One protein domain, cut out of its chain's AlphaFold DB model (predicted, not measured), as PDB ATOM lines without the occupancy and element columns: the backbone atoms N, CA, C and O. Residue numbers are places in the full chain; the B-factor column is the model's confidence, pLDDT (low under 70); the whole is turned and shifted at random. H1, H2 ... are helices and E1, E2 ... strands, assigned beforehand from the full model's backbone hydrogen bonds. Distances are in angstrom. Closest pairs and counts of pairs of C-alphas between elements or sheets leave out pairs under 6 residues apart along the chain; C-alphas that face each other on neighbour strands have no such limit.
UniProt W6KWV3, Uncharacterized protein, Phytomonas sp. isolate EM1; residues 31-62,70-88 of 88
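AT A GLANCE: This is residues 31 to 62 and 70 to 88 of the 88 residues of an uncharacterized protein of Phytomonas sp. isolate EM1 (UniProt W6KWV3). Two parallel strands, E1 and E2, make a small ribbon, and the longer helix H1 makes a V with E1, the two joined at the point of the V by a tight turn, residues 49 to 51. The short helix H2 is set away from H1, and residues 74 to 83 lead back from it to E2. The printed part has 51 residues with two named helices and two named strands, in the order H1, E1, H2, E2; the sheet has the order E1, E2 and is parallel, and the class is mixed, helices and strands, with under half of the residues in named elements. The whole is only just compact, close to loose, with a radius of gyration of the C-alphas of 11.4 A, and spans 31 by 22 by 14 A.

HOW THE PARTS SIT: The sheet consists of E1, residues 52 to 57, and E2, residues 84 to 86. They are parallel neighbours, with 21 degrees between their N-to-C directions. C-alphas 55 and 84 face each other at 4.7 A, and C-alphas 57 and 86 at 4.8 A. Across the pair, N 57 and O 85 are within hydrogen-bond range at 2.9 A, as are N 85 and O 55 at 2.8 A. H1, residues 39 to 48, comes nearest to E1 with the C-alphas of Arg 47 and Ile 53, the closest of the two elements, 7.3 A apart; their centres are 12.5 A apart. H1 and E2 are apart. H2, residues 70 to 73, and H1 are also apart. In H1 every O i to N i+4 pair is within hydrogen-bond range; H2 is too short for such a pair, and its one O i to N i+3 pair is within range.

IN THESE COORDINATES: E1, from Glu 52 to Ser 57, measures 16.7 A from first to last C-alpha. E2, from Ile 84 to Asn 86, measures 6.7 A, and its last C-alpha is at (15.414, -7.160, 21.651). H1 begins at Ala 39, with its C-alpha at (5.666, -6.207, 5.060), and ends at Arg 48, 14.2 A away. H2 runs from Asn 70, with its C-alpha at (10.204, 3.442, 13.658), to Lys 73, 5.2 A away.

THE WHOLE: The two C-alphas farthest apart are those of Gln 49 and Ser 61, at 32.0 A. Residues 63 to 69 are not printed, and C-alphas 62 and 70 are 10.0 A apart across the cut, which lies in the link from E1 to H2. Of the links that are printed whole, H1 to E1 is tight and H2 to E2, with 10 residues between them, is short. The mean pLDDT of the printed part of this model is 94.6, and no printed residue is under 70.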
ATOM      1  N   SER A  31      14.873  -3.183   6.060       92.62
ATOM      2  CA  SER A  31      16.228  -3.300   5.520       92.62
ATOM      3  C   SER A  31      16.934  -1.948   5.638       92.62
ATOM      4  O   SER A  31      16.636  -1.005   4.905       92.62
ATOM      5  N   GLY A  32      17.849  -1.827   6.603       87.69
ATOM      6  CA  GLY A  32      18.481  -0.548   6.925       87.69
ATOM      7  C   GLY A  32      17.463   0.456   7.473       87.69
ATOM      8  O   GLY A  32      16.911   0.244   8.550       87.69
ATOM      9  N   SER A  33      17.226   1.548   6.743       86.25
ATOM     10  CA  SER A  33      16.239   2.577   7.100       86.25
ATOM     11  C   SER A  33      14.879   2.400   6.426       86.25
ATOM     12  O   SER A  33      13.970   3.151   6.749       86.25
ATOM     13  N   GLU A  34      14.736   1.450   5.500       91.06
ATOM     14  CA  GLU A  34      13.534   1.290   4.679       91.06
ATOM     15  C   GLU A  34      12.733   0.060   5.101       91.06
ATOM     16  O   GLU A  34      13.294  -0.979   5.453       91.06
ATOM     17  N   VAL A  35      11.408   0.133   5.006       95.50
ATOM     18  CA  VAL A  35      10.556  -1.045   5.204       95.50
ATOM     19  C   VAL A  35      10.559  -1.942   3.971       95.50
ATOM     20  O   VAL A  35      10.537  -1.477   2.831       95.50
ATOM     21  N   ILE A  36      10.554  -3.255   4.205       96.81
ATOM     22  CA  ILE A  36      10.462  -4.246   3.135       96.81
ATOM     23  C   ILE A  36       9.082  -4.143   2.458       96.81
ATOM     24  O   ILE A  36       8.058  -4.199   3.148       96.81
ATOM     25  N   PRO A  37       9.017  -4.018   1.116       96.94
ATOM     26  CA  PRO A  37       7.752  -3.897   0.397       96.94
ATOM     27  C   PRO A  37       6.782  -5.040   0.713       96.94
ATOM     28  O   PRO A  37       7.141  -6.215   0.630       96.94
ATOM     29  N   GLY A  38       5.539  -4.698   1.059       96.81
ATOM     30  CA  GLY A  38       4.503  -5.667   1.422       96.81
ATOM     31  C   GLY A  38       4.531  -6.126   2.885       96.81
ATOM     32  O   GLY A  38       3.585  -6.787   3.323       96.81
ATOM     33  N   ALA A  39       5.580  -5.806   3.657       97.19
ATOM     34  CA  ALA A  39       5.666  -6.207   5.060       97.19
ATOM     35  C   ALA A  39       4.556  -5.574   5.926       97.19
ATOM     36  O   ALA A  39       3.897  -6.328   6.647       97.19
ATOM     37  N   PRO A  40       4.255  -4.259   5.847       97.00
ATOM     38  CA  PRO A  40       3.151  -3.674   6.607       97.00
ATOM     39  C   PRO A  40       1.814  -4.349   6.295       97.00
ATOM     40  O   PRO A  40       1.081  -4.736   7.206       97.00
ATOM     41  N   GLU A  41       1.503  -4.549   5.015       97.62
ATOM     42  CA  GLU A  41       0.264  -5.172   4.558       97.62
ATOM     43  C   GLU A  41       0.137  -6.608   5.068       97.62
ATOM     44  O   GLU A  41      -0.937  -6.997   5.542       97.62
ATOM     45  N   ALA A  42       1.230  -7.374   5.023       97.12
ATOM     46  CA  ALA A  42       1.285  -8.737   5.532       97.12
ATOM     47  C   ALA A  42       1.070  -8.784   7.052       97.12
ATOM     48  O   ALA A  42       0.225  -9.546   7.522       97.12
ATOM     49  N   LEU A  43       1.765  -7.941   7.822       98.12
ATOM     50  CA  LEU A  43       1.625  -7.872   9.281       98.12
ATOM     51  C   LEU A  43       0.188  -7.518   9.691       98.12
ATOM     52  O   LEU A  43      -0.408  -8.186  10.542       98.12
ATOM     53  N   HIS A  44      -0.406  -6.519   9.036       97.88
ATOM     54  CA  HIS A  44      -1.797  -6.131   9.272       97.88
ATOM     55  C   HIS A  44      -2.778  -7.232   8.874       97.88
ATOM     56  O   HIS A  44      -3.760  -7.471   9.579       97.88
ATOM     57  N   TYR A  45      -2.539  -7.917   7.754       97.25
ATOM     58  CA  TYR A  45      -3.362  -9.044   7.322       97.25
ATOM     59  C   TYR A  45      -3.330 -10.188   8.339       97.25
ATOM     60  O   TYR A  45      -4.388 -10.633   8.777       97.25
ATOM     61  N   LEU A  46      -2.141 -10.606   8.777       97.00
ATOM     62  CA  LEU A  46      -1.963 -11.657   9.781       97.00
ATOM     63  C   LEU A  46      -2.675 -11.309  11.094       97.00
ATOM     64  O   LEU A  46      -3.374 -12.153  11.658       97.00
ATOM     65  N   ARG A  47      -2.592 -10.048  11.538       95.81
ATOM     66  CA  ARG A  47      -3.327  -9.581  12.720       95.81
ATOM     67  C   ARG A  47      -4.843  -9.650  12.527       95.81
ATOM     68  O   ARG A  47      -5.547 -10.111  13.422       95.81
ATOM     69  N   ARG A  48      -5.364  -9.262  11.353       95.94
ATOM     70  CA  ARG A  48      -6.797  -9.412  11.016       95.94
ATOM     71  C   ARG A  48      -7.251 -10.873  10.963       95.94
ATOM     72  O   ARG A  48      -8.418 -11.136  11.219       95.94
ATOM     73  N   GLN A  49      -6.347 -11.811  10.673       95.88
ATOM     74  CA  GLN A  49      -6.600 -13.256  10.773       95.88
ATOM     75  C   GLN A  49      -6.519 -13.789  12.219       95.88
ATOM     76  O   GLN A  49      -6.518 -14.998  12.436       95.88
ATOM     77  N   GLY A  50      -6.413 -12.908  13.222       95.69
ATOM     78  CA  GLY A  50      -6.347 -13.287  14.633       95.69
ATOM     79  C   GLY A  50      -5.004 -13.884  15.061       95.69
ATOM     80  O   GLY A  50      -4.931 -14.495  16.127       95.69
ATOM     81  N   LYS A  51      -3.947 -13.736  14.251       97.31
ATOM     82  CA  LYS A  51      -2.601 -14.195  14.618       97.31
ATOM     83  C   LYS A  51      -1.937 -13.183  15.554       97.31
ATOM     84  O   LYS A  51      -2.022 -11.975  15.342       97.31
ATOM     85  N   GLU A  52      -1.247 -13.684  16.574       97.31
ATOM     86  CA  GLU A  52      -0.427 -12.878  17.479       97.31
ATOM     87  C   GLU A  52       1.013 -12.822  16.959       97.31
ATOM     88  O   GLU A  52       1.684 -13.849  16.856       97.31
ATOM     89  N   ILE A  53       1.503 -11.624  16.649       98.31
ATOM     90  CA  ILE A  53       2.859 -11.426  16.127       98.31
ATOM     91  C   ILE A  53       3.769 -10.972  17.268       98.31
ATOM     92  O   ILE A  53       3.399 -10.097  18.051       98.31
ATOM     93  N   ARG A  54       4.958 -11.571  17.368       98.06
ATOM     94  CA  ARG A  54       6.031 -11.141  18.269       98.06
ATOM     95  C   ARG A  54       7.256 -10.809  17.433       98.06
ATOM     96  O   ARG A  54       7.720 -11.652  16.670       98.06
ATOM     97  N   PHE A  55       7.748  -9.589  17.573       97.94
ATOM     98  CA  PHE A  55       8.915  -9.101  16.858       97.94
ATOM     99  C   PHE A  55      10.166  -9.361  17.678       97.94
ATOM    100  O   PHE A  55      10.218  -9.020  18.860       97.94
ATOM    101  N   LEU A  56      11.154  -9.970  17.042       97.31
ATOM    102  CA  LEU A  56      12.439 -10.306  17.626       97.31
ATOM    103  C   LEU A  56      13.518  -9.527  16.876       97.31
ATOM    104  O   LEU A  56      13.489  -9.471  15.654       97.31
ATOM    105  N   SER A  57      14.467  -8.936  17.591       95.06
ATOM    106  CA  SER A  57      15.668  -8.361  16.986       95.06
ATOM    107  C   SER A  57      16.874  -8.621  17.878       95.06
ATOM    108  O   SER A  57      16.792  -8.559  19.102       95.06
ATOM    109  N   ASN A  58      18.022  -8.892  17.265       93.31
ATOM    110  CA  ASN A  58      19.294  -8.940  17.986       93.31
ATOM    111  C   ASN A  58      19.959  -7.559  18.093       93.31
ATOM    112  O   ASN A  58      21.045  -7.450  18.666       93.31
ATOM    113  N   ASN A  59      19.332  -6.508  17.562       86.81
ATOM    114  CA  ASN A  59      19.807  -5.139  17.665       86.81
ATOM    115  C   ASN A  59      19.541  -4.580  19.073       86.81
ATOM    116  O   ASN A  59      18.438  -4.140  19.395       86.81
ATOM    117  N   ALA A  60      20.580  -4.583  19.911       88.25
ATOM    118  CA  ALA A  60      20.552  -3.980  21.246       88.25
ATOM    119  C   ALA A  60      20.768  -2.454  21.237       88.25
ATOM    120  O   ALA A  60      20.736  -1.831  22.294       88.25
ATOM    121  N   SER A  61      21.010  -1.835  20.074       90.19
ATOM    122  CA  SER A  61      21.219  -0.384  19.974       90.19
ATOM    123  C   SER A  61      19.919   0.417  20.012       90.19
ATOM    124  O   SER A  61      19.980   1.624  20.223       90.19
ATOM    125  N   LEU A  62      18.765  -0.227  19.814       91.62
ATOM    126  CA  LEU A  62      17.449   0.402  19.893       91.62
ATOM    127  C   LEU A  62      16.636  -0.209  21.030       91.62
ATOM    128  O   LEU A  62      16.541  -1.431  21.166       91.62
ATOM    129  N   ASN A  70       9.761   3.662  15.032       93.38
ATOM    130  CA  ASN A  70      10.204   3.442  13.658       93.38
ATOM    131  C   ASN A  70       9.152   2.698  12.820       93.38
ATOM    132  O   ASN A  70       8.892   3.068  11.674       93.38
ATOM    133  N   PHE A  71       8.502   1.684  13.390       95.38
ATOM    134  CA  PHE A  71       7.401   0.968  12.743       95.38
ATOM    135  C   PHE A  71       6.250   1.910  12.377       95.38
ATOM    136  O   PHE A  71       5.768   1.891  11.241       95.38
ATOM    137  N   GLU A  72       5.855   2.795  13.293       94.56
ATOM    138  CA  GLU A  72       4.763   3.741  13.058       94.56
ATOM    139  C   GLU A  72       5.056   4.722  11.917       94.56
ATOM    140  O   GLU A  72       4.162   4.993  11.101       94.56
ATOM    141  N   LYS A  73       6.306   5.206  11.817       92.62
ATOM    142  CA  LYS A  73       6.775   6.064  10.712       92.62
ATOM    143  C   LYS A  73       6.627   5.388   9.350       92.62
ATOM    144  O   LYS A  73       6.343   6.067   8.368       92.62
ATOM    145  N   HIS A  74       6.734   4.062   9.309       91.56
ATOM    146  CA  HIS A  74       6.631   3.260   8.091       91.56
ATOM    147  C   HIS A  74       5.264   2.578   7.906       91.56
ATOM    148  O   HIS A  74       5.130   1.623   7.143       91.56
ATOM    149  N   GLY A  75       4.221   3.044   8.602       92.94
ATOM    150  CA  GLY A  75       2.852   2.542   8.421       92.94
ATOM    151  C   GLY A  75       2.551   1.204   9.111       92.94
ATOM    152  O   GLY A  75       1.438   0.679   8.990       92.94
ATOM    153  N   ILE A  76       3.487   0.670   9.898       96.19
ATOM    154  CA  ILE A  76       3.291  -0.520  10.730       96.19
ATOM    155  C   ILE A  76       2.713  -0.058  12.074       96.19
ATOM    156  O   ILE A  76       3.428   0.321  12.994       96.19
ATOM    157  N   ARG A  77       1.382  -0.030  12.164       94.50
ATOM    158  CA  ARG A  77       0.630   0.508  13.314       94.50
ATOM    159  C   ARG A  77      -0.121  -0.587  14.072       94.50
ATOM    160  O   ARG A  77      -0.317  -1.682  13.559       94.50
ATOM    161  N   GLY A  78      -0.603  -0.278  15.274       94.12
ATOM    162  CA  GLY A  78      -1.446  -1.206  16.043       94.12
ATOM    163  C   GLY A  78      -0.676  -2.352  16.704       94.12
ATOM    164  O   GLY A  78      -1.270  -3.377  17.036       94.12
ATOM    165  N   PHE A  79       0.630  -2.169  16.891       96.50
ATOM    166  CA  PHE A  79       1.494  -3.009  17.713       96.50
ATOM    167  C   PHE A  79       1.927  -2.228  18.957       96.50
ATOM    168  O   PHE A  79       1.771  -1.011  19.029       96.50
ATOM    169  N   THR A  80       2.436  -2.932  19.955       97.38
ATOM    170  CA  THR A  80       2.819  -2.387  21.257       97.38
ATOM    171  C   THR A  80       4.214  -2.859  21.643       97.38
ATOM    172  O   THR A  80       4.679  -3.903  21.188       97.38
ATOM    173  N   GLU A  81       4.870  -2.153  22.564       96.62
ATOM    174  CA  GLU A  81       6.203  -2.538  23.053       96.62
ATOM    175  C   GLU A  81       6.238  -3.947  23.674       96.62
ATOM    176  O   GLU A  81       7.268  -4.614  23.651       96.62
ATOM    177  N   LYS A  82       5.105  -4.441  24.196       97.00
ATOM    178  CA  LYS A  82       4.975  -5.800  24.759       97.00
ATOM    179  C   LYS A  82       5.068  -6.903  23.703       97.00
ATOM    180  O   LYS A  82       5.178  -8.080  24.051       97.00
ATOM    181  N   GLU A  83       4.960  -6.547  22.430       97.75
ATOM    182  CA  GLU A  83       5.092  -7.460  21.298       97.75
ATOM    183  C   GLU A  83       6.509  -7.439  20.710       97.75
ATOM    184  O   GLU A  83       6.769  -8.205  19.789       97.75
ATOM    185  N   ILE A  84       7.423  -6.622  21.247       97.44
ATOM    186  CA  ILE A  84       8.798  -6.467  20.763       97.44
ATOM    187  C   ILE A  84       9.780  -7.009  21.806       97.44
ATOM    188  O   ILE A  84       9.680  -6.712  22.997       97.44
ATOM    189  N   TYR A  85      10.754  -7.786  21.342       96.62
ATOM    190  CA  TYR A  85      11.837  -8.342  22.142       96.62
ATOM    191  C   TYR A  85      13.147  -8.074  21.416       96.62
ATOM    192  O   TYR A  85      13.334  -8.487  20.272       96.62
ATOM    193  N   ASN A  86      14.047  -7.375  22.088       92.25
ATOM    194  CA  ASN A  86      15.414  -7.160  21.651       92.25
ATOM    195  C   ASN A  86      16.379  -7.918  22.576       92.25
ATOM    196  O   ASN A  86      15.977  -8.442  23.616       92.25
ATOM    197  N   SER A  87      17.647  -8.000  22.185       88.56
ATOM    198  CA  SER A  87      18.715  -8.672  22.940       88.56
ATOM    199  C   SER A  87      19.216  -7.887  24.166       88.56
ATOM    200  O   SER A  87      20.113  -8.372  24.857       88.56
ATOM    201  N   GLY A  88      18.654  -6.698  24.423       79.25
ATOM    202  CA  GLY A  88      18.953  -5.826  25.565       79.25
ATOM    203  C   GLY A  88      17.815  -5.686  26.570       79.25
ATOM    204  O   GLY A  88      16.688  -6.176  26.312       79.25
TER     205      GLY A  88